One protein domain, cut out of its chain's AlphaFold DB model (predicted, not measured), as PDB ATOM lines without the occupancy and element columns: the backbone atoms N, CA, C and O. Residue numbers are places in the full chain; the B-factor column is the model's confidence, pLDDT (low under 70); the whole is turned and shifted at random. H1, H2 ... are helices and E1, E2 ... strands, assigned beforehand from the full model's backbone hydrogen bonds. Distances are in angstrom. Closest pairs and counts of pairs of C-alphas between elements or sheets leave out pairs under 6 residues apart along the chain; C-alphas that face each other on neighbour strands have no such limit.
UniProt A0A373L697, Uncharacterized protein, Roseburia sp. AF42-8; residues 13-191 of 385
ATOM      1  N   SER A  13     174.725 197.888 214.225       55.09
ATOM      2  CA  SER A  13     174.431 197.476 212.847       55.09
ATOM      3  C   SER A  13     175.295 196.297 212.446       55.09
ATOM      4  O   SER A  13     176.490 196.273 212.733       55.09
ATOM      5  N   ILE A  14     174.688 195.330 211.759       62.00
ATOM      6  CA  ILE A  14     175.396 194.194 211.174       62.00
ATOM      7  C   ILE A  14     175.258 194.307 209.658       62.00
ATOM      8  O   ILE A  14     174.174 194.181 209.083       62.00
ATOM      9  N   ARG A  15     176.378 194.580 208.985       58.66
ATOM     10  CA  ARG A  15     176.441 194.648 207.521       58.66
ATOM     11  C   ARG A  15     176.896 193.291 206.988       58.66
ATOM     12  O   ARG A  15     178.050 192.925 207.169       58.66
ATOM     13  N   MET A  16     176.002 192.569 206.312       63.59
ATOM     14  CA  MET A  16     176.275 191.240 205.741       63.59
ATOM     15  C   MET A  16     176.513 191.270 204.223       63.59
ATOM     16  O   MET A  16     176.666 190.229 203.589       63.59
ATOM     17  N   ASN A  17     176.554 192.459 203.615       57.41
ATOM     18  CA  ASN A  17     176.795 192.616 202.183       57.41
ATOM     19  C   ASN A  17     178.154 192.015 201.787       57.41
ATOM     20  O   ASN A  17     179.193 192.465 202.263       57.41
ATOM     21  N   GLY A  18     178.140 191.030 200.888       59.62
ATOM     22  CA  GLY A  18     179.347 190.343 200.419       59.62
ATOM     23  C   GLY A  18     179.771 189.140 201.267       59.62
ATOM     24  O   GLY A  18     180.718 188.451 200.884       59.62
ATOM     25  N   LEU A  19     179.072 188.842 202.370       62.91
ATOM     26  CA  LEU A  19     179.239 187.576 203.080       62.91
ATOM     27  C   LEU A  19     178.630 186.429 202.268       62.91
ATOM     28  O   LEU A  19     177.600 186.587 201.616       62.91
ATOM     29  N   LYS A  20     179.279 185.263 202.318       65.94
ATOM     30  CA  LYS A  20     178.722 184.005 201.795       65.94
ATOM     31  C   LYS A  20     178.051 183.193 202.899       65.94
ATOM     32  O   LYS A  20     176.949 182.702 202.696       65.94
ATOM     33  N   THR A  21     178.689 183.142 204.066       65.69
ATOM     34  CA  THR A  21     178.231 182.381 205.229       65.69
ATOM     35  C   THR A  21     178.459 183.205 206.496       65.69
ATOM     36  O   THR A  21     179.513 183.828 206.652       65.69
ATOM     37  N   LEU A  22     177.476 183.208 207.393       71.50
ATOM     38  CA  LEU A  22     177.540 183.747 208.746       71.50
ATOM     39  C   LEU A  22     177.278 182.603 209.725       71.50
ATOM     40  O   LEU A  22     176.219 181.989 209.670       71.50
ATOM     41  N   MET A  23     178.214 182.358 210.642       71.75
ATOM     42  CA  MET A  23     178.032 181.385 211.717       71.75
ATOM     43  C   MET A  23     178.255 182.047 213.074       71.75
ATOM     44  O   MET A  23     179.296 182.671 213.293       71.75
ATOM     45  N   LEU A  24     177.280 181.908 213.973       72.50
ATOM     46  CA  LEU A  24     177.339 182.407 215.346       72.50
ATOM     47  C   LEU A  24     177.283 181.213 216.299       72.50
ATOM     48  O   LEU A  24     176.234 180.615 216.497       72.50
ATOM     49  N   ALA A  25     178.428 180.859 216.882       63.91
ATOM     50  CA  ALA A  25     178.568 179.642 217.681       63.91
ATOM     51  C   ALA A  25     178.164 179.799 219.162       63.91
ATOM     52  O   ALA A  25     178.330 178.853 219.921       63.91
ATOM     53  N   GLY A  26     177.632 180.943 219.598       68.75
ATOM     54  CA  GLY A  26     177.234 181.188 220.994       68.75
ATOM     55  C   GLY A  26     175.720 181.210 221.210       68.75
ATOM     56  O   GLY A  26     174.959 181.269 220.248       68.75
ATOM     57  N   ASN A  27     175.319 181.209 222.484       73.62
ATOM     58  CA  ASN A  27     173.966 181.546 222.937       73.62
ATOM     59  C   ASN A  27     173.978 182.926 223.587       73.62
ATOM     60  O   ASN A  27     174.958 183.296 224.243       73.62
ATOM     61  N   ALA A  28     172.884 183.659 223.447       76.81
ATOM     62  CA  ALA A  28     172.635 184.841 224.245       76.81
ATOM     63  C   ALA A  28     172.183 184.453 225.661       76.81
ATOM     64  O   ALA A  28     171.537 183.426 225.878       76.81
ATOM     65  N   TYR A  29     172.531 185.296 226.632       78.12
ATOM     66  CA  TYR A  29     172.144 185.118 228.028       78.12
ATOM     67  C   TYR A  29     171.696 186.439 228.644       78.12
ATOM     68  O   TYR A  29     172.154 187.519 228.265       78.12
ATOM     69  N   ILE A  30     170.851 186.330 229.662       75.38
ATOM     70  CA  ILE A  30     170.373 187.435 230.485       75.38
ATOM     71  C   ILE A  30     171.106 187.401 231.830       75.38
ATOM     72  O   ILE A  30     171.341 186.330 232.391       75.38
ATOM     73  N   GLY A  31     171.461 188.577 232.357       61.97
ATOM     74  CA  GLY A  31     171.958 188.719 233.729       61.97
ATOM     75  C   GLY A  31     173.255 187.959 234.003       61.97
ATOM     76  O   GLY A  31     173.274 187.089 234.864       61.97
ATOM     77  N   SER A  32     174.320 188.254 233.252       63.66
ATOM     78  CA  SER A  32     175.648 187.628 233.412       63.66
ATOM     79  C   SER A  32     175.684 186.100 233.243       63.66
ATOM     80  O   SER A  32     176.579 185.452 233.774       63.66
ATOM     81  N   GLY A  33     174.736 185.516 232.499       65.94
ATOM     82  CA  GLY A  33     174.678 184.065 232.257       65.94
ATOM     83  C   GLY A  33     173.563 183.330 233.005       65.94
ATOM     84  O   GLY A  33     173.428 182.121 232.855       65.94
ATOM     85  N   ASN A  34     172.752 184.038 233.793       67.31
ATOM     86  CA  ASN A  34     171.761 183.440 234.693       67.31
ATOM     87  C   ASN A  34     170.538 182.830 233.988       67.31
ATOM     88  O   ASN A  34     169.949 181.876 234.503       67.31
ATOM     89  N   ALA A  35     170.147 183.357 232.827       77.25
ATOM     90  CA  ALA A  35     169.093 182.768 232.003       77.25
ATOM     91  C   ALA A  35     169.553 182.659 230.548       77.25
ATOM     92  O   ALA A  35     169.983 183.647 229.951       77.25
ATOM     93  N   MET A  36     169.493 181.444 230.003       80.81
ATOM     94  CA  MET A  36     169.858 181.143 228.620       80.81
ATOM     95  C   MET A  36     168.707 181.504 227.683       80.81
ATOM     96  O   MET A  36     167.557 181.176 227.963       80.81
ATOM     97  N   MET A  37     169.036 182.143 226.567       81.31
ATOM     98  CA  MET A  37     168.108 182.414 225.472       81.31
ATOM     99  C   MET A  37     168.362 181.422 224.332       81.31
ATOM    100  O   MET A  37     169.464 180.884 224.205       81.31
ATOM    101  N   GLY A  38     167.357 181.199 223.486       75.94
ATOM    102  CA  GLY A  38     167.488 180.325 222.316       75.94
ATOM    103  C   GLY A  38     168.233 180.960 221.140       75.94
ATOM    104  O   GLY A  38     168.635 180.275 220.207       75.94
ATOM    105  N   GLU A  39     168.433 182.276 221.171       72.69
ATOM    106  CA  GLU A  39     169.037 183.036 220.079       72.69
ATOM    107  C   GLU A  39     170.569 183.094 220.211       72.69
ATOM    108  O   GLU A  39     171.106 183.266 221.307       72.69
ATOM    109  N   SER A  40     171.300 183.053 219.090       70.19
ATOM    110  CA  SER A  40     172.759 183.292 219.094       70.19
ATOM    111  C   SER A  40     173.151 184.763 219.225       70.19
ATOM    112  O   SER A  40     174.301 185.085 219.528       70.19
ATOM    113  N   LEU A  41     172.205 185.661 218.969       70.75
ATOM    114  CA  LEU A  41     172.346 187.096 219.132       70.75
ATOM    115  C   LEU A  41     171.000 187.630 219.608       70.75
ATOM    116  O   LEU A  41     170.003 187.453 218.919       70.75
ATOM    117  N   ALA A  42     170.996 188.306 220.751       68.31
ATOM    118  CA  ALA A  42     169.799 188.913 221.309       68.31
ATOM    119  C   ALA A  42     169.962 190.427 221.412       68.31
ATOM    120  O   ALA A  42     171.038 190.937 221.733       68.31
ATOM    121  N   VAL A  43     168.863 191.143 221.197       63.72
ATOM    122  CA  VAL A  43     168.727 192.551 221.583       63.72
ATOM    123  C   VAL A  43     168.050 192.642 222.950       63.72
ATOM    124  O   VAL A  43     167.429 191.690 223.417       63.72
ATOM    125  N   LYS A  44     168.160 193.786 223.635       63.75
ATOM    126  CA  LYS A  44     167.583 193.960 224.983       63.75
ATOM    127  C   LYS A  44     166.085 193.647 225.026       63.75
ATOM    128  O   LYS A  44     165.597 193.076 225.994       63.75
ATOM    129  N   SER A  45     165.370 193.976 223.961       61.78
ATOM    130  CA  SER A  45     163.964 193.638 223.787       61.78
ATOM    131  C   SER A  45     163.699 192.133 223.725       61.78
ATOM    132  O   SER A  45     162.710 191.699 224.309       61.78
ATOM    133  N   SER A  46     164.580 191.329 223.122       66.81
ATOM    134  CA  SER A  46     164.453 189.866 223.110       66.81
ATOM    135  C   SER A  46     164.404 189.281 224.521       66.81
ATOM    136  O   SER A  46     163.755 188.268 224.738       66.81
ATOM    137  N   GLN A  47     165.032 189.928 225.512       73.00
ATOM    138  CA  GLN A  47     165.016 189.449 226.900       73.00
ATOM    139  C   GLN A  47     163.591 189.330 227.450       73.00
ATOM    140  O   GLN A  47     163.292 188.398 228.191       73.00
ATOM    141  N   THR A  48     162.693 190.236 227.051       72.75
ATOM    142  CA  THR A  48     161.288 190.207 227.486       72.75
ATOM    143  C   THR A  48     160.536 188.972 227.015       72.75
ATOM    144  O   THR A  48     159.582 188.576 227.680       72.75
ATOM    145  N   ALA A  49     160.993 188.337 225.931       74.19
ATOM    146  CA  ALA A  49     160.392 187.115 225.424       74.19
ATOM    147  C   ALA A  49     160.552 185.934 226.392       74.19
ATOM    148  O   ALA A  49     159.761 185.004 226.377       74.19
ATOM    149  N   TYR A  50     161.550 185.994 227.274       83.81
ATOM    150  CA  TYR A  50     161.895 184.914 228.196       83.81
ATOM    151  C   TYR A  50     161.455 185.199 229.637       83.81
ATOM    152  O   TYR A  50     161.815 184.454 230.553       83.81
ATOM    153  N   LEU A  51     160.693 186.277 229.869       86.94
ATOM    154  CA  LEU A  51     160.062 186.516 231.164       86.94
ATOM    155  C   LEU A  51     159.060 185.399 231.447       86.94
ATOM    156  O   LEU A  51     158.239 185.079 230.595       86.94
ATOM    157  N   ALA A  52     159.107 184.848 232.658       90.62
ATOM    158  CA  ALA A  52     158.142 183.863 233.117       90.62
ATOM    159  C   ALA A  52     156.716 184.443 233.026       90.62
ATOM    160  O   ALA A  52     156.444 185.471 233.670       90.62
ATOM    161  N   PRO A  53     155.824 183.820 232.232       89.88
ATOM    162  CA  PRO A  53     154.431 184.236 232.129       89.88
ATOM    163  C   PRO A  53     153.671 184.144 233.457       89.88
ATOM    164  O   PRO A  53     154.074 183.446 234.386       89.88
ATOM    165  N   ALA A  54     152.538 184.844 233.556       90.00
ATOM    166  CA  ALA A  54     151.776 184.947 234.805       90.00
ATOM    167  C   ALA A  54     151.252 183.592 235.323       90.00
ATOM    168  O   ALA A  54     151.160 183.385 236.531       90.00
ATOM    169  N   ASP A  55     150.939 182.660 234.424       91.94
ATOM    170  CA  ASP A  55     150.463 181.308 234.745       91.94
ATOM    171  C   ASP A  55     151.552 180.378 235.312       91.94
ATOM    172  O   ASP A  55     151.231 179.329 235.881       91.94
ATOM    173  N   CYS A  56     152.825 180.782 235.235       94.25
ATOM    174  CA  CYS A  56     153.933 180.108 235.910       94.25
ATOM    175  C   CYS A  56     153.908 180.319 237.428       94.25
ATOM    176  O   CYS A  56     154.629 179.630 238.149       94.25
ATOM    177  N   PHE A  57     153.088 181.248 237.928       95.00
ATOM    178  CA  PHE A  57     152.976 181.557 239.347       95.00
ATOM    179  C   PHE A  57     151.621 181.097 239.899       95.00
ATOM    180  O   PHE A  57     150.565 181.354 239.329       95.00
ATOM    181  N   LEU A  58     151.644 180.438 241.060       94.25
ATOM    182  CA  LEU A  58     150.444 180.054 241.821       94.25
ATOM    183  C   LEU A  58     149.953 181.171 242.751       94.25
ATOM    184  O   LEU A  58     148.920 181.049 243.411       94.25
ATOM    185  N   ILE A  59     150.708 182.264 242.809       90.50
ATOM    186  CA  ILE A  59     150.392 183.469 243.560       90.50
ATOM    187  C   ILE A  59     150.061 184.608 242.603       90.50
ATOM    188  O   ILE A  59     150.545 184.659 241.476       90.50
ATOM    189  N   ASN A  60     149.272 185.568 243.078       86.31
ATOM    190  CA  ASN A  60     149.052 186.796 242.331       86.31
ATOM    191  C   ASN A  60     150.313 187.670 242.414       86.31
ATOM    192  O   ASN A  60     150.577 188.270 243.457       86.31
ATOM    193  N   THR A  61     151.091 187.708 241.335       85.62
ATOM    194  CA  THR A  61     152.297 188.530 241.196       85.62
ATOM    195  C   THR A  61     152.376 189.102 239.786       85.62
ATOM    196  O   THR A  61     151.828 188.534 238.842       85.62
ATOM    197  N   THR A  62     153.076 190.221 239.637       85.44
ATOM    198  CA  THR A  62     153.485 190.742 238.330       85.44
ATOM    199  C   THR A  62     154.919 190.323 238.025       85.44
ATOM    200  O   THR A  62     155.674 189.951 238.926       85.44
ATOM    201  N   ASN A  63     155.299 190.380 236.750       86.75
ATOM    202  CA  ASN A  63     156.678 190.201 236.313       86.75
ATOM    203  C   ASN A  63     157.040 191.349 235.351       86.75
ATOM    204  O   ASN A  63     156.506 191.383 234.241       86.75
ATOM    205  N   PRO A  64     157.878 192.319 235.762       87.56
ATOM    206  CA  PRO A  64     158.614 192.370 237.029       87.56
ATOM    207  C   PRO A  64     157.736 192.614 238.266       87.56
ATOM    208  O   PRO A  64     156.607 193.102 238.171       87.56
ATOM    209  N   THR A  65     158.297 192.309 239.435       89.38
ATOM    210  CA  THR A  65     157.758 192.665 240.758       89.38
ATOM    211  C   THR A  65     158.730 193.576 241.513       89.38
ATOM    212  O   THR A  65     159.872 193.770 241.087       89.38
ATOM    213  N   THR A  66     158.304 194.169 242.628       91.75
ATOM    214  CA  THR A  66     159.204 194.948 243.490       91.75
ATOM    215  C   THR A  66     160.044 194.033 244.382       91.75
ATOM    216  O   THR A  66     159.605 192.950 244.755       91.75
ATOM    217  N   VAL A  67     161.235 194.473 244.810       88.12
ATOM    218  CA  VAL A  67     162.055 193.702 245.777       88.12
ATOM    219  C   VAL A  67     161.302 193.412 247.085       88.12
ATOM    220  O   VAL A  67     161.542 192.393 247.724       88.12
ATOM    221  N   ALA A  68     160.359 194.272 247.483       88.00
ATOM    222  CA  ALA A  68     159.527 194.042 248.666       88.00
ATOM    223  C   ALA A  68     158.518 192.893 248.481       88.00
ATOM    224  O   ALA A  68     158.104 192.265 249.456       88.00
ATOM    225  N   GLU A  69     158.118 192.629 247.240       89.44
ATOM    226  CA  GLU A  69     157.154 191.596 246.859       89.44
ATOM    227  C   GLU A  69     157.835 190.322 246.346       89.44
ATOM    228  O   GLU A  69     157.143 189.359 246.004       89.44
ATOM    229  N   ASP A  70     159.171 190.285 246.340       91.81
ATOM    230  CA  ASP A  70     159.948 189.135 245.902       91.81
ATOM    231  C   ASP A  70     159.602 187.893 246.727       91.81
ATOM    232  O   ASP A  70     159.915 187.769 247.917       91.81
ATOM    233  N   PHE A  71     158.923 186.951 246.081       89.88
ATOM    234  CA  PHE A  71     158.503 185.724 246.731       89.88
ATOM    235  C   PHE A  71     159.642 184.707 246.843       89.88
ATOM    236  O   PHE A  71     159.596 183.882 247.751       89.88
ATOM    237  N   MET A  72     160.665 184.774 245.981       89.56
ATOM    238  CA  MET A  72     161.800 183.844 246.011       89.56
ATOM    239  C   MET A  72     162.761 184.154 247.165       89.56
ATOM    240  O   MET A  72     163.430 183.252 247.665       89.56
ATOM    241  N   ALA A  73     162.786 185.403 247.643       89.19
ATOM    242  CA  ALA A  73     163.528 185.804 248.838       89.19
ATOM    243  C   ALA A  73     162.829 185.435 250.164       89.19
ATOM    244  O   ALA A  73     163.410 185.612 251.241       89.19
ATOM    245  N   LYS A  74     161.587 184.927 250.131       88.19
ATOM    246  CA  LYS A  74     160.875 184.513 251.347       88.19
ATOM    247  C   LYS A  74     161.526 183.271 251.947       88.19
ATOM    248  O   LYS A  74     161.855 182.318 251.249       88.19
ATOM    249  N   SER A  75     161.662 183.248 253.271       87.75
ATOM    250  CA  SER A  75     162.363 182.171 253.983       87.75
ATOM    251  C   SER A  75     161.753 180.782 253.777       87.75
ATOM    252  O   SER A  75     162.451 179.782 253.909       87.75
ATOM    253  N   ASP A  76     160.451 180.702 253.497       91.81
ATOM    254  CA  ASP A  76     159.745 179.443 253.256       91.81
ATOM    255  C   ASP A  76     159.802 178.979 251.792       91.81
ATOM    256  O   ASP A  76     159.509 177.812 251.536       91.81
ATOM    257  N   PHE A  77     160.223 179.836 250.850       90.38
ATOM    258  CA  PHE A  77     160.354 179.476 249.437       90.38
ATOM    259  C   PHE A  77     161.320 178.305 249.247       90.38
ATOM    260  O   PHE A  77     160.973 177.328 248.596       90.38
ATOM    261  N   ALA A  78     162.485 178.344 249.900       87.81
ATOM    262  CA  ALA A  78     163.487 177.279 249.808       87.81
ATOM    263  C   ALA A  78     162.969 175.903 250.276       87.81
ATOM    264  O   ALA A  78     163.499 174.876 249.863       87.81
ATOM    265  N   ALA A  79     161.956 175.878 251.147       90.56
ATOM    266  CA  ALA A  79     161.381 174.648 251.684       90.56
ATOM    267  C   ALA A  79     160.152 174.152 250.904       90.56
ATOM    268  O   ALA A  79     159.818 172.975 251.021       90.56
ATOM    269  N   ALA A  80     159.456 175.035 250.181       91.44
ATOM    270  CA  ALA A  80     158.217 174.714 249.470       91.44
ATOM    271  C   ALA A  80     157.996 175.636 248.247       91.44
ATOM    272  O   ALA A  80     157.033 176.418 248.233       91.44
ATOM    273  N   PRO A  81     158.877 175.594 247.230       89.81
ATOM    274  CA  PRO A  81     158.766 176.443 246.040       89.81
ATOM    275  C   PRO A  81     157.481 176.171 245.242       89.81
ATOM    276  O   PRO A  81     156.921 177.083 244.636       89.81
ATOM    277  N   GLU A  82     156.938 174.956 245.322       92.12
ATOM    278  CA  GLU A  82     155.678 174.535 244.700       92.12
ATOM    279  C   GLU A  82     154.432 175.241 245.255       92.12
ATOM    280  O   GLU A  82     153.347 175.095 244.706       92.12
ATOM    281  N   LYS A  83     154.554 176.022 246.338       93.00
ATOM    282  CA  LYS A  83     153.485 176.937 246.780       93.00
ATOM    283  C   LYS A  83     153.397 178.201 245.930       93.00
ATOM    284  O   LYS A  83     152.380 178.889 245.962       93.00
ATOM    285  N   TYR A  84     154.478 178.526 245.230       93.56
ATOM    286  CA  TYR A  84     154.664 179.780 244.513       93.56
ATOM    287  C   TYR A  84     154.752 179.558 243.005       93.56
ATOM    288  O   TYR A  84     154.227 180.370 242.247       93.56
ATOM    289  N   ILE A  85     155.372 178.456 242.582       95.50
ATOM    290  CA  ILE A  85     155.658 178.138 241.182       95.50
ATOM    291  C   ILE A  85     154.756 177.007 240.694       95.50
ATOM    292  O   ILE A  85     154.620 175.963 241.333       95.50
ATOM    293  N   ASN A  86     154.178 177.205 239.512       96.31
ATOM    294  CA  ASN A  86     153.399 176.207 238.802       96.31
ATOM    295  C   ASN A  86     154.305 175.351 237.900       96.31
ATOM    296  O   ASN A  86     154.465 175.618 236.708       96.31
ATOM    297  N   TYR A  87     154.893 174.298 238.469       95.25
ATOM    298  CA  TYR A  87     155.799 173.404 237.735       95.25
ATOM    299  C   TYR A  87     155.127 172.620 236.595       95.25
ATOM    300  O   TYR A  87     155.814 172.182 235.674       95.25
ATOM    301  N   GLU A  88     153.801 172.448 236.616       95.88
ATOM    302  CA  GLU A  88     153.078 171.818 235.503       95.88
ATOM    303  C   GLU A  88     153.083 172.724 234.264       95.88
ATOM    304  O   GLU A  88     153.364 172.257 233.160       95.88
ATOM    305  N   VAL A  89     152.863 174.029 234.455       94.81
ATOM    306  CA  VAL A  89     152.963 175.025 233.379       94.81
ATOM    307  C   VAL A  89     154.401 175.155 232.881       94.81
ATOM    308  O   VAL A  89     154.617 175.103 231.673       94.81
ATOM    309  N   LEU A  90     155.391 175.223 233.781       94.62
ATOM    310  CA  LEU A  90     156.804 175.255 233.376       94.62
ATOM    311  C   LEU A  90     157.175 174.054 232.502       94.62
ATOM    312  O   LEU A  90     157.812 174.219 231.464       94.62
ATOM    313  N   LYS A  91     156.707 172.858 232.872       93.94
ATOM    314  CA  LYS A  91     156.923 171.647 232.082       93.94
ATOM    315  C   LYS A  91     156.284 171.736 230.694       93.94
ATOM    316  O   LYS A  91     156.901 171.289 229.733       93.94
ATOM    317  N   ASN A  92     155.091 172.322 230.571       92.69
ATOM    318  CA  ASN A  92     154.453 172.551 229.268       92.69
ATOM    319  C   ASN A  92     155.237 173.545 228.399       92.69
ATOM    320  O   ASN A  92     155.195 173.450 227.177       92.69
ATOM    321  N   TYR A  93     155.978 174.459 229.025       92.50
ATOM    322  CA  TYR A  93     156.922 175.361 228.365       92.50
ATOM    323  C   TYR A  93     158.321 174.774 228.184       92.50
ATOM    324  O   TYR A  93     159.192 175.470 227.677       92.50
ATOM    325  N   HIS A  94     158.554 173.521 228.590       92.56
ATOM    326  CA  HIS A  94     159.876 172.889 228.573       92.56
ATOM    327  C   HIS A  94     160.937 173.652 229.396       92.56
ATOM    328  O   HIS A  94     162.145 173.490 229.215       92.56
ATOM    329  N   ALA A  95     160.484 174.466 230.351       93.44
ATOM    330  CA  ALA A  95     161.332 175.142 231.316       93.44
ATOM    331  C   ALA A  95     161.566 174.237 232.536       93.44
ATOM    332  O   ALA A  95     160.652 173.589 233.049       93.44
ATOM    333  N   LEU A  96     162.807 174.212 233.018       92.88
ATOM    334  CA  LEU A  96     163.215 173.500 234.226       92.88
ATOM    335  C   LEU A  96     162.809 174.253 235.493       92.88
ATOM    336  O   LEU A  96     162.445 173.633 236.489       92.88
ATOM    337  N   ASP A  97     162.944 175.581 235.472       93.00
ATOM    338  CA  ASP A  97     162.730 176.432 236.642       93.00
ATOM    339  C   ASP A  97     162.573 177.908 236.242       93.00
ATOM    340  O   ASP A  97     162.513 178.248 235.058       93.00
ATOM    341  N   ILE A  98     162.561 178.790 237.241       92.44
ATOM    342  CA  ILE A  98     162.619 180.242 237.099       92.44
ATOM    343  C   ILE A  98     163.897 180.781 237.757       92.44
ATOM    344  O   ILE A  98     164.246 180.399 238.874       92.44
ATOM    345  N   THR A  99     164.568 181.725 237.097       90.12
ATOM    346  CA  THR A  99     165.738 182.430 237.639       90.12
ATOM    347  C   THR A  99     165.420 183.913 237.877       90.12
ATOM    348  O   THR A  99     164.974 184.589 236.943       90.12
ATOM    349  N   PRO A 100     165.674 184.465 239.082       89.12
ATOM    350  CA  PRO A 100     165.485 185.884 239.353       89.12
ATOM    351  C   PRO A 100     166.669 186.734 238.864       89.12
ATOM    352  O   PRO A 100     167.835 186.352 238.985       89.12
ATOM    353  N   LEU A 101     166.366 187.937 238.383       85.25
ATOM    354  CA  LEU A 101     167.322 189.001 238.099       85.25
ATOM    355  C   LEU A 101     166.909 190.275 238.836       85.25
ATOM    356  O   LEU A 101     165.807 190.786 238.646       85.25
ATOM    357  N   TYR A 102     167.832 190.820 239.623       85.00
ATOM    358  CA  TYR A 102     167.622 192.036 240.399       85.00
ATOM    359  C   TYR A 102     168.189 193.229 239.643       85.00
ATOM    360  O   TYR A 102     169.379 193.255 239.318       85.00
ATOM    361  N   LYS A 103     167.346 194.223 239.363       80.06
ATOM    362  CA  LYS A 103     167.772 195.446 238.680       80.06
ATOM    363  C   LYS A 103     166.873 196.618 239.045       80.06
ATOM    364  O   LYS A 103     165.657 196.488 239.027       80.06
ATOM    365  N   ASP A 104     167.479 197.756 239.383       83.06
ATOM    366  CA  ASP A 104     166.786 199.028 239.635       83.06
ATOM    367  C   ASP A 104     165.642 198.940 240.672       83.06
ATOM    368  O   ASP A 104     164.610 199.597 240.550       83.06
ATOM    369  N   GLY A 105     165.813 198.113 241.714       82.12
ATOM    370  CA  GLY A 105     164.798 197.902 242.762       82.12
ATOM    371  C   GLY A 105     163.633 196.987 242.357       82.12
ATOM    372  O   GLY A 105     162.677 196.837 243.123       82.12
ATOM    373  N   LEU A 106     163.729 196.359 241.186       86.44
ATOM    374  CA  LEU A 106     162.788 195.378 240.661       86.44
ATOM    375  C   LEU A 106     163.417 193.983 240.599       86.44
ATOM    376  O   LEU A 106     164.641 193.830 240.519       86.44
ATOM    377  N   VAL A 107     162.550 192.974 240.603       87.75
ATOM    378  CA  VAL A 107     162.889 191.570 240.380       87.75
ATOM    379  C   VAL A 107     162.184 191.099 239.118       87.75
ATOM    380  O   VAL A 107     160.960 191.179 239.006       87.75
ATOM    381  N   TYR A 108     162.977 190.625 238.163       89.50
ATOM    382  CA  TYR A 108     162.517 190.022 236.920       89.50
ATOM    383  C   TYR A 108     162.702 188.516 237.017       89.50
ATOM    384  O   TYR A 108     163.787 188.047 237.355       89.50
ATOM    385  N   TYR A 109     161.664 187.759 236.698       91.62
ATOM    386  CA  TYR A 109     161.708 186.303 236.713       91.62
ATOM    387  C   TYR A 109     161.809 185.787 235.281       91.62
ATOM    388  O   TYR A 109     160.929 186.060 234.467       91.62
ATOM    389  N   PHE A 110     162.869 185.052 234.965       91.56
ATOM    390  CA  PHE A 110     163.088 184.476 233.637       91.56
ATOM    391  C   PHE A 110     162.917 182.964 233.667       91.56
ATOM    392  O   PHE A 110     163.284 182.324 234.651       91.56
ATOM    393  N   LEU A 111     162.392 182.391 232.585       92.56
ATOM    394  CA  LEU A 111     162.360 180.941 232.413       92.56
ATOM    395  C   LEU A 111     163.788 180.393 232.289       92.56
ATOM    396  O   LEU A 111     164.642 180.968 231.611       92.56
ATOM    397  N   LYS A 112     164.044 179.264 232.946       91.75
ATOM    398  CA  LYS A 112     165.310 178.535 232.884       91.75
ATOM    399  C   LYS A 112     165.120 177.267 232.068       91.75
ATOM    400  O   LYS A 112     164.398 176.369 232.487       91.75
ATOM    401  N   PHE A 113     165.816 177.170 230.944       89.75
ATOM    402  CA  PHE A 113     165.764 176.012 230.051       89.75
ATOM    403  C   PHE A 113     166.958 175.082 230.263       89.75
ATOM    404  O   PHE A 113     167.989 175.490 230.802       89.75
ATOM    405  N   GLU A 114     166.817 173.829 229.832       85.62
ATOM    406  CA  GLU A 114     167.916 172.856 229.836       85.62
ATOM    407  C   GLU A 114     169.017 173.246 228.844       85.62
ATOM    408  O   GLU A 114     170.206 173.123 229.135       85.62
ATOM    409  N   ASN A 115     168.616 173.729 227.671       77.50
ATOM    410  CA  ASN A 115     169.506 174.085 226.578       77.50
ATOM    411  C   ASN A 115     168.843 175.132 225.661       77.50
ATOM    412  O   ASN A 115     167.662 175.457 225.805       77.50
ATOM    413  N   ALA A 116     169.612 175.659 224.708       75.25
ATOM    414  CA  ALA A 116     169.152 176.711 223.805       75.25
ATOM    415  C   ALA A 116     168.042 176.250 222.850       75.25
ATOM    416  O   ALA A 116     167.206 177.065 222.471       75.25
ATOM    417  N   LYS A 117     167.988 174.955 222.511       77.12
ATOM    418  CA  LYS A 117     166.932 174.391 221.662       77.12
ATOM    419  C   LYS A 117     165.566 174.504 222.338       77.12
ATOM    420  O   LYS A 117     164.633 175.008 221.722       77.12
ATOM    421  N   GLU A 118     165.459 174.116 223.609       84.94
ATOM    422  CA  GLU A 118     164.202 174.250 224.363       84.94
ATOM    423  C   GLU A 118     163.798 175.726 224.529       84.94
ATOM    424  O   GLU A 118     162.630 176.076 224.369       84.94
ATOM    425  N   ALA A 119     164.772 176.614 224.761       83.69
ATOM    426  CA  ALA A 119     164.524 178.052 224.847       83.69
ATOM    427  C   ALA A 119     163.995 178.637 223.519       83.69
ATOM    428  O   ALA A 119     163.040 179.413 223.519       83.69
ATOM    429  N   ALA A 120     164.584 178.246 222.383       76.94
ATOM    430  CA  ALA A 120     164.144 178.675 221.054       76.94
ATOM    431  C   ALA A 120     162.754 178.117 220.703       76.94
ATOM    432  O   ALA A 120     161.921 178.829 220.143       76.94
ATOM    433  N   ALA A 121     162.485 176.860 221.066       80.25
ATOM    434  CA  ALA A 121     161.188 176.227 220.854       80.25
ATOM    435  C   ALA A 121     160.073 176.931 221.641       80.25
ATOM    436  O   ALA A 121     158.996 177.168 221.091       80.25
ATOM    437  N   PHE A 122     160.341 177.311 222.896       85.94
ATOM    438  CA  PHE A 122     159.416 178.116 223.691       85.94
ATOM    439  C   PHE A 122     159.127 179.459 223.021       85.94
ATOM    440  O   PHE A 122     157.959 179.796 222.834       85.94
ATOM    441  N   ASP A 123     160.168 180.200 222.627       78.50
ATOM    442  CA  ASP A 123     160.007 181.506 221.984       78.50
ATOM    443  C   ASP A 123     159.115 181.406 220.736       78.50
ATOM    444  O   ASP A 123     158.158 182.167 220.585       78.50
ATOM    445  N   LEU A 124     159.370 180.414 219.882       75.31
ATOM    446  CA  LEU A 124     158.584 180.194 218.674       75.31
ATOM    447  C   LEU A 124     157.129 179.814 218.985       75.31
ATOM    448  O   LEU A 124     156.217 180.321 218.338       75.31
ATOM    449  N   ALA A 125     156.901 178.922 219.951       80.31
ATOM    450  CA  ALA A 125     155.573 178.396 220.254       80.31
ATOM    451  C   ALA A 125     154.697 179.395 221.022       80.31
ATOM    452  O   ALA A 125     153.539 179.599 220.655       80.31
ATOM    453  N   TYR A 126     155.244 180.022 222.066       81.25
ATOM    454  CA  TYR A 126     154.511 180.904 222.976       81.25
ATOM    455  C   TYR A 126     154.021 182.178 222.284       81.25
ATOM    456  O   TYR A 126     152.962 182.698 222.603       81.25
ATOM    457  N   TYR A 127     154.765 182.663 221.292       76.44
ATOM    458  CA  TYR A 127     154.438 183.887 220.565       76.44
ATOM    459  C   TYR A 127     153.810 183.648 219.188       76.44
ATOM    460  O   TYR A 127     153.703 184.582 218.392       76.44
ATOM    461  N   ASN A 128     153.401 182.411 218.896       74.94
ATOM    462  CA  ASN A 128     152.784 182.064 217.618       74.94
ATOM    463  C   ASN A 128     151.319 182.531 217.514       74.94
ATOM    464  O   ASN A 128     150.798 182.693 216.410       74.94
ATOM    465  N   ASP A 129     150.626 182.744 218.637       80.62
ATOM    466  CA  ASP A 129     149.279 183.317 218.623       80.62
ATOM    467  C   ASP A 129     149.284 184.854 218.674       80.62
ATOM    468  O   ASP A 129     150.251 185.510 219.065       80.62
ATOM    469  N   ALA A 130     148.166 185.437 218.237       75.00
ATOM    470  CA  ALA A 130     148.055 186.869 217.992       75.00
ATOM    471  C   ALA A 130     148.200 187.734 219.257       75.00
ATOM    472  O   ALA A 130     148.711 188.853 219.160       75.00
ATOM    473  N   ASP A 131     147.777 187.239 220.423       77.00
ATOM    474  CA  ASP A 131     147.764 188.021 221.664       77.00
ATOM    475  C   ASP A 131     149.177 188.118 222.255       77.00
ATOM    476  O   ASP A 131     149.654 189.208 222.608       77.00
ATOM    477  N   HIS A 132     149.904 186.999 222.278       78.00
ATOM    478  CA  HIS A 132     151.303 186.997 222.692       78.00
ATOM    479  C   HIS A 132     152.180 187.740 221.676       78.00
ATOM    480  O   HIS A 132     153.031 188.539 222.078       78.00
ATOM    481  N   ALA A 133     151.941 187.589 220.368       72.88
ATOM    482  CA  ALA A 133     152.662 188.338 219.336       72.88
ATOM    483  C   ALA A 133     152.514 189.865 219.495       72.88
ATOM    484  O   ALA A 133     153.498 190.604 219.391       72.88
ATOM    485  N   ALA A 134     151.309 190.356 219.808       73.81
ATOM    486  CA  ALA A 134     151.076 191.776 220.076       73.81
ATOM    487  C   ALA A 134     151.824 192.260 221.330       73.81
ATOM    488  O   ALA A 134     152.397 193.352 221.338       73.81
ATOM    489  N   THR A 135     151.869 191.429 222.370       72.38
ATOM    490  CA  THR A 135     152.617 191.701 223.606       72.38
ATOM    491  C   THR A 135     154.120 191.800 223.333       72.38
ATOM    492  O   THR A 135     154.776 192.757 223.752       72.38
ATOM    493  N   ARG A 136     154.663 190.870 222.538       71.75
ATOM    494  CA  ARG A 136     156.057 190.897 222.079       71.75
ATOM    495  C   ARG A 136     156.377 192.189 221.327       71.75
ATOM    496  O   ARG A 136     157.386 192.830 221.605       71.75
ATOM    497  N   GLN A 137     155.500 192.592 220.408       68.88
ATOM    498  CA  GLN A 137     155.642 193.820 219.624       68.88
ATOM    499  C   GLN A 137     155.702 195.067 220.520       68.88
ATOM    500  O   GLN A 137     156.531 195.950 220.292       68.88
ATOM    501  N   GLN A 138     154.850 195.137 221.548       69.50
ATOM    502  CA  GLN A 138     154.850 196.240 222.510       69.50
ATOM    503  C   GLN A 138     156.166 196.302 223.286       69.50
ATOM    504  O   GLN A 138     156.784 197.365 223.344       69.50
ATOM    505  N   TYR A 139     156.648 195.175 223.815       68.38
ATOM    506  CA  TYR A 139     157.923 195.148 224.534       68.38
ATOM    507  C   TYR A 139     159.115 195.493 223.643       68.38
ATOM    508  O   TYR A 139     159.992 196.250 224.059       68.38
ATOM    509  N   LEU A 140     159.126 195.000 222.403       65.12
ATOM    510  CA  LEU A 140     160.153 195.339 221.423       65.12
ATOM    511  C   LEU A 140     160.206 196.846 221.146       65.12
ATOM    512  O   LEU A 140     161.298 197.408 221.115       65.12
ATOM    513  N   SER A 141     159.051 197.510 221.053       62.94
ATOM    514  CA  SER A 141     158.976 198.959 220.819       62.94
ATOM    515  C   SER A 141     159.462 199.836 221.984       62.94
ATOM    516  O   SER A 141     159.769 201.002 221.768       62.94
ATOM    517  N   LEU A 142     159.556 199.304 223.211       63.38
ATOM    518  CA  LEU A 142     160.056 200.056 224.376       63.38
ATOM    519  C   LEU A 142     161.579 200.196 224.396       63.38
ATOM    520  O   LEU A 142     162.107 201.098 225.044       63.38
ATOM    521  N   TYR A 143     162.278 199.255 223.763       56.53
ATOM    522  CA  TYR A 143     163.732 199.125 223.856       56.53
ATOM    523  C   TYR A 143     164.437 199.299 222.524       56.53
ATOM    524  O   TYR A 143     165.644 199.120 222.488       56.53
ATOM    525  N   VAL A 144     163.698 199.567 221.451       54.69
ATOM    526  CA  VAL A 144     164.261 199.755 220.125       54.69
ATOM    527  C   VAL A 144     163.636 201.009 219.528       54.69
ATOM    528  O   VAL A 144     162.531 200.960 218.992       54.69
ATOM    529  N   ASP A 145     164.344 202.135 219.611       55.81
ATOM    530  CA  ASP A 145     164.034 203.283 218.759       55.81
ATOM    531  C   ASP A 145     164.202 202.885 217.279       55.81
ATOM    532  O   ASP A 145     164.994 201.995 216.941       55.81
ATOM    533  N   ASP A 146     163.517 203.581 216.363       52.72
ATOM    534  CA  ASP A 146     163.701 203.390 214.922       52.72
ATOM    535  C   ASP A 146     165.211 203.451 214.571       52.72
ATOM    536  O   ASP A 146     165.855 204.510 214.598       52.72
ATOM    537  N   ALA A 147     165.775 202.279 214.242       50.69
ATOM    538  CA  ALA A 147     167.162 202.009 213.838       50.69
ATOM    539  C   ALA A 147     168.193 201.524 214.889       50.69
ATOM    540  O   ALA A 147     169.387 201.692 214.632       50.69
ATOM    541  N   GLU A 148     167.819 200.884 216.005       52.00
ATOM    542  CA  GLU A 148     168.829 200.308 216.923       52.00
ATOM    543  C   GLU A 148     169.529 199.021 216.449       52.00
ATOM    544  O   GLU A 148     170.634 198.758 216.913       52.00
ATOM    545  N   LEU A 149     168.972 198.247 215.507       53.22
ATOM    546  CA  LEU A 149     169.694 197.134 214.871       53.22
ATOM    547  C   LEU A 149     169.374 197.025 213.377       53.22
ATOM    548  O   LEU A 149     168.422 196.366 212.975       53.22
ATOM    549  N   SER A 150     170.204 197.621 212.515       54.88
ATOM    550  CA  SER A 150     170.042 197.433 211.063       54.88
ATOM    551  C   SER A 150     170.835 196.228 210.556       54.88
ATOM    552  O   SER A 150     172.066 196.201 210.640       54.88
ATOM    553  N   ILE A 151     170.130 195.243 209.990       58.94
ATOM    554  CA  ILE A 151     170.740 194.111 209.286       58.94
ATOM    555  C   ILE A 151     170.587 194.293 207.779       58.94
ATOM    556  O   ILE A 151     169.492 194.183 207.224       58.94
ATOM    557  N   ARG A 152     171.712 194.573 207.110       59.19
ATOM    558  CA  ARG A 152     171.784 194.680 205.646       59.19
ATOM    559  C   ARG A 152     172.229 193.345 205.065       59.19
ATOM    560  O   ARG A 152     173.404 193.001 205.170       59.19
ATOM    561  N   GLU A 153     171.289 192.620 204.473       58.94
ATOM    562  CA  GLU A 153     171.502 191.302 203.873       58.94
ATOM    563  C   GLU A 153     171.417 191.341 202.345       58.94
ATOM    564  O   GLU A 153     170.561 192.017 201.771       58.94
ATOM    565  N   SER A 154     172.249 190.529 201.689       58.97
ATOM    566  CA  SER A 154     171.922 189.960 200.380       58.97
ATOM    567  C   SER A 154     171.113 188.675 200.579       58.97
ATOM    568  O   SER A 154     171.366 187.931 201.521       58.97
ATOM    569  N   SER A 155     170.183 188.360 199.675       58.59
ATOM    570  CA  SER A 155     169.283 187.190 199.746       58.59
ATOM    571  C   SER A 155     169.968 185.811 199.642       58.59
ATOM    572  O   SER A 155     169.302 184.819 199.380       58.59
ATOM    573  N   SER A 156     171.293 185.745 199.771       63.66
ATOM    574  CA  SER A 156     172.133 184.581 199.466       63.66
ATOM    575  C   SER A 156     173.138 184.236 200.569       63.66
ATOM    576  O   SER A 156     174.064 183.473 200.308       63.66
ATOM    577  N   VAL A 157     173.034 184.855 201.750       66.50
ATOM    578  CA  VAL A 157     173.917 184.540 202.884       66.50
ATOM    579  C   VAL A 157     173.388 183.288 203.578       66.50
ATOM    580  O   VAL A 157     172.243 183.291 204.025       66.50
ATOM    581  N   GLU A 158     174.217 182.253 203.683       72.00
ATOM    582  CA  GLU A 158     173.957 181.079 204.523       72.00
ATOM    583  C   GLU A 158     174.144 181.452 206.000       72.00
ATOM    584  O   GLU A 158     175.144 182.073 206.367       72.00
ATOM    585  N   LYS A 159     173.171 181.114 206.845       72.69
ATOM    586  CA  LYS A 159     173.093 181.536 208.251       72.69
ATOM    587  C   LYS A 159     173.060 180.309 209.147       72.69
ATOM    588  O   LYS A 159     172.138 179.508 209.045       72.69
ATOM    589  N   ILE A 160     174.052 180.187 210.017       71.75
ATOM    590  CA  ILE A 160     174.249 179.048 210.911       71.75
ATOM    591  C   ILE A 160     174.223 179.589 212.350       71.75
ATOM    592  O   ILE A 160     175.194 180.197 212.809       71.75
ATOM    593  N   THR A 161     173.090 179.447 213.036       71.12
ATOM    594  CA  THR A 161     172.821 180.010 214.376       71.12
ATOM    595  C   THR A 161     172.037 179.002 215.230       71.12
ATOM    596  O   THR A 161     171.381 178.127 214.674       71.12
ATOM    597  N   ASN A 162     172.086 179.118 216.565       65.12
ATOM    598  CA  ASN A 162     171.389 178.216 217.516       65.12
ATOM    599  C   ASN A 162     169.884 178.411 217.609       65.12
ATOM    600  O   ASN A 162     169.175 177.591 218.182       65.12
ATOM    601  N   GLY A 163     169.422 179.507 217.038       67.81
ATOM    602  CA  GLY A 163     168.034 179.877 216.950       67.81
ATOM    603  C   GLY A 163     167.932 181.127 216.107       67.81
ATOM    604  O   GLY A 163     168.926 181.619 215.542       67.81
ATOM    605  N   SER A 164     166.718 181.627 216.011       68.31
ATOM    606  CA  SER A 164     166.436 182.815 215.239       68.31
ATOM    607  C   SER A 164     167.075 184.058 215.866       68.31
ATOM    608  O   SER A 164     167.509 184.046 217.014       68.31
ATOM    609  N   ILE A 165     167.190 185.130 215.088       70.75
ATOM    610  CA  ILE A 165     167.617 186.440 215.585       70.75
ATOM    611  C   ILE A 165     166.465 187.409 215.360       70.75
ATOM    612  O   ILE A 165     166.129 187.728 214.213       70.75
ATOM    613  N   LEU A 166     165.875 187.903 216.441       66.88
ATOM    614  CA  LEU A 166     164.891 188.976 216.396       66.88
ATOM    615  C   LEU A 166     165.571 190.308 216.063       66.88
ATOM    616  O   LEU A 166     166.472 190.764 216.769       66.88
ATOM    617  N   VAL A 167     165.123 190.962 214.987       65.25
ATOM    618  CA  VAL A 167     165.632 192.280 214.582       65.25
ATOM    619  C   VAL A 167     164.525 193.280 214.288       65.25
ATOM    620  O   VAL A 167     163.451 192.927 213.803       65.25
ATOM    621  N   TRP A 168     164.824 194.556 214.539       59.25
ATOM    622  CA  TRP A 168     163.984 195.696 214.180       59.25
ATOM    623  C   TRP A 168     164.709 196.567 213.158       59.25
ATOM    624  O   TRP A 168     165.698 197.229 213.481       59.25
ATOM    625  N   ASP A 169     164.210 196.591 211.924       57.75
ATOM    626  CA  ASP A 169     164.760 197.438 210.868       57.75
ATOM    627  C   ASP A 169     163.694 198.353 210.241       57.75
ATOM    628  O   ASP A 169     162.575 198.478 210.728       57.75
ATOM    629  N   THR A 170     164.037 199.020 209.135       55.59
ATOM    630  CA  THR A 170     163.130 199.921 208.394       55.59
ATOM    631  C   THR A 170     161.843 199.257 207.878       55.59
ATOM    632  O   THR A 170     160.978 199.948 207.345       55.59
ATOM    633  N   LYS A 171     161.728 197.928 207.967       58.03
ATOM    634  CA  LYS A 171     160.560 197.117 207.605       58.03
ATOM    635  C   LYS A 171     159.782 196.615 208.833       58.03
ATOM    636  O   LYS A 171     158.811 195.889 208.647       58.03
ATOM    637  N   GLY A 172     160.173 197.005 210.049       58.19
ATOM    638  CA  GLY A 172     159.565 196.576 211.310       58.19
ATOM    639  C   GLY A 172     160.276 195.382 211.950       58.19
ATOM    640  O   GLY A 172     161.449 195.120 211.671       58.19
ATOM    641  N   ILE A 173     159.559 194.664 212.823       61.62
ATOM    642  CA  ILE A 173     160.061 193.436 213.455       61.62
ATOM    643  C   ILE A 173     160.102 192.330 212.422       61.62
ATOM    644  O   ILE A 173     159.089 192.005 211.802       61.62
ATOM    645  N   ARG A 174     161.272 191.722 212.272       65.06
ATOM    646  CA  ARG A 174     161.427 190.479 211.528       65.06
ATOM    647  C   ARG A 174     162.295 189.515 212.312       65.06
ATOM    648  O   ARG A 174     163.220 189.913 213.017       65.06
ATOM    649  N   THR A 175     162.022 188.243 212.107       67.25
ATOM    650  CA  THR A 175     162.857 187.159 212.592       67.25
ATOM    651  C   THR A 175     163.818 186.754 211.482       67.25
ATOM    652  O   THR A 175     163.424 186.587 210.323       67.25
ATOM    653  N   ILE A 176     165.107 186.664 211.798       69.81
ATOM    654  CA  ILE A 176     166.092 186.047 210.917       69.81
ATOM    655  C   ILE A 176     166.221 184.598 211.326       69.81
ATOM    656  O   ILE A 176     166.780 184.297 212.375       69.81
ATOM    657  N   GLU A 177     165.729 183.724 210.463       70.12
ATOM    658  CA  GLU A 177     165.846 182.291 210.666       70.12
ATOM    659  C   GLU A 177     167.233 181.777 210.255       70.12
ATOM    660  O   GLU A 177     167.849 182.324 209.320       70.12
ATOM    661  N   PRO A 178     167.717 180.704 210.907       70.38
ATOM    662  CA  PRO A 178     168.791 179.884 210.369       70.38
ATOM    663  C   PRO A 178     168.463 179.431 208.937       70.38
ATOM    664  O   PRO A 178     167.305 179.262 208.554       70.38
ATOM    665  N   THR A 179     169.485 179.237 208.107       67.06
ATOM    666  CA  THR A 179     169.292 178.623 206.789       67.06
ATOM    667  C   THR A 179     169.050 177.134 206.977       67.06
ATOM    668  O   THR A 179     169.908 176.456 207.534       67.06
ATOM    669  N   THR A 180     167.918 176.623 206.483       60.47
ATOM    670  CA  THR A 180     167.647 175.181 206.457       60.47
ATOM    671  C   THR A 180     168.791 174.474 205.737       60.47
ATOM    672  O   THR A 180     169.042 174.723 204.551       60.47
ATOM    673  N   ILE A 181     169.511 173.613 206.453       57.66
ATOM    674  CA  ILE A 181     170.623 172.858 205.880       57.66
ATOM    675  C   ILE A 181     170.026 171.826 204.913       57.66
ATOM    676  O   ILE A 181     168.944 171.277 205.131       57.66
ATOM    677  N   SER A 182     170.720 171.577 203.805       48.53
ATOM    678  CA  SER A 182     170.271 170.873 202.590       48.53
ATOM    679  C   SER A 182     169.703 169.451 202.761       48.53
ATOM    680  O   SER A 182     169.233 168.876 201.781       48.53
ATOM    681  N   ASN A 183     169.681 168.903 203.977       50.16
ATOM    682  CA  ASN A 183     169.066 167.617 204.312       50.16
ATOM    683  C   ASN A 183     167.642 167.733 204.892       50.16
ATOM    684  O   ASN A 183     167.075 166.716 205.285       50.16
ATOM    685  N   GLY A 184     167.053 168.934 204.941       47.81
ATOM    686  CA  GLY A 184     165.730 169.144 205.544       47.81
ATOM    687  C   GLY A 184     165.731 168.999 207.067       47.81
ATOM    688  O   GLY A 184     164.687 168.741 207.654       47.81
ATOM    689  N   LEU A 185     166.911 169.121 207.683       48.75
ATOM    690  CA  LEU A 185     167.063 169.231 209.126       48.75
ATOM    691  C   LEU A 185     166.920 170.713 209.472       48.75
ATOM    692  O   LEU A 185     167.719 171.540 209.025       48.75
ATOM    693  N   ASP A 186     165.870 171.033 210.223       50.47
ATOM    694  CA  ASP A 186     165.571 172.394 210.682       50.47
ATOM    695  C   ASP A 186     166.471 172.818 211.859       50.47
ATOM    696  O   ASP A 186     166.442 173.973 212.279       50.47
ATOM    697  N   ASP A 187     167.296 171.898 212.374       58.66
ATOM    698  CA  ASP A 187     168.101 172.077 213.576       58.66
ATOM    699  C   ASP A 187     169.597 171.813 213.325       58.66
ATOM    700  O   ASP A 187     170.006 170.729 212.901       58.66
ATOM    701  N   ILE A 188     170.435 172.805 213.645       60.72
ATOM    702  CA  ILE A 188     171.900 172.713 213.606       60.72
ATOM    703  C   ILE A 188     172.441 171.612 214.533       60.72
ATOM    704  O   ILE A 188     173.469 171.008 214.227       60.72
ATOM    705  N   TYR A 189     171.741 171.314 215.634       58.53
ATOM    706  CA  TYR A 189     172.112 170.260 216.578       58.53
ATOM    707  C   TYR A 189     171.929 168.850 215.996       58.53
ATOM    708  O   TYR A 189     172.520 167.896 216.505       58.53
ATOM    709  N   GLU A 190     171.141 168.704 214.929       61.94
ATOM    710  CA  GLU A 190     170.900 167.424 214.253       61.94
ATOM    711  C   GLU A 190     171.904 167.164 213.114       61.94
ATOM    712  O   GLU A 190     172.023 166.032 212.634       61.94
ATOM    713  N   ASP A 191     172.694 168.173 212.728       68.50
ATOM    714  CA  ASP A 191     173.812 168.038 211.796       68.50
ATOM    715  C   ASP A 191     175.144 167.899 212.557       68.50
ATOM    716  O   ASP A 191     175.703 168.858 213.093       68.50
TER     717      ASP A 191
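Overview. This is residues 13 to 191 of the 385 residues of an uncharacterized protein of Roseburia sp. AF42-8 (UniProt A0A373L697). Look for an elongated body with strands at both ends and helices between them: at one end the long hairpin of E3 and E4, with short H2 near one of its ends and a long loop, residues 51 to 86, beyond it; at the other end three small two-stranded pieces. Of these, E1 with E5 and E2 with E6 form a ribbon of two chain stretches running side by side, and the hairpin of E7 and E8 comes next to E5; H1, H3 and H4 lie between the two ends. The printed part has 179 residues, with four named helices and eight named strands in the order E1 E2 H1 H2 E3 E4 H3 H4 E5 E6 E7 E8; the pairs E1 with E5 and E2 with E6 are parallel, E3 with E4 and E7 with E8 antiparallel. The class is mixed, helices and strands, with under half of the residues in named elements. The whole is compact, with a radius of gyration of the C-alphas of 17.6 A, and spans 57 by 37 by 31 A.

Arrangement. Start at residues 13 to 15, E1, and set them beside residues 149 to 152, E5: the two are parallel at 10 degrees, with N 14 and O 150 at 3.0 A. Next find residues 21 to 23, E2, parallel to residues 158 to 160, E6, at 10 degrees, with N 22 and O 158 at 2.8 A. Go on to residues 44 to 50, H1, which touches residues 130 to 143, H4: the closest C-alphas are those of Ser 45 and Leu 140, 4.8 A apart, and the lines stand at a shallow tilt of 31 degrees, opposite ways. H1 is close to but not clearly touching residues 116 to 126, H3, about perpendicular at 82 degrees; their closest C-alphas, of Ala 49 and Asp 123, are 6.6 A apart. Residues 87 to 92, H2, touch no helix. Their closest C-alpha pair with residues 95 to 103, E3, is that of Leu 90 and Leu 96, at 6.7 A. E3 forms a hairpin with residues 106 to 113, E4, antiparallel at 154 degrees; look at N 99 and O 110, 2.8 A apart. Residues 65 to 66 pair briefly with residues 106 to 107 of E4, antiparallel. The hairpin of residues 165 to 169, E7, and 172 to 176, E8, is antiparallel at 150 degrees, with N 167 and O 174 at 2.9 A. The closest C-alphas of E5 and E7 are those of Ser 150 and Asp 169, 5.3 A apart. In H2 and H3 every O i to N i+4 pair is within hydrogen-bond range; H4 has 9 of 10, and H1 has 0 of 3, but 4 of 4 O i to N i+3 pairs.

Along the chain. Find C-alpha 13, where E1 begins, at (174.431, 197.476, 212.847). E1, E2 and E6 have three residues each, E5 has four, and H1 and H2 are short helices of seven and six. E3 runs 22.5 A from C-alpha 95 at (161.332, 175.142, 231.316), and E4 comes back over 22.3 A. H3 is 15.3 A long and H4 20.7 A. E7 measures 12.3 A and E8 12.4 A, ending at C-alpha 176, (166.092, 186.047, 210.917).

Size, cuts and confidence. The two C-alphas farthest apart, of Gly 18 and Asp 76, are 57.4 A from each other. The printed part has no cut. The links E2 to H1, 20 residues, and H1 to H2, 36 residues, are long, and the others are tight. Mean pLDDT of the printed part is 75.3; 68 residues are under 70, among them residues 13 to 21, 137 to 157 and 179 to 191.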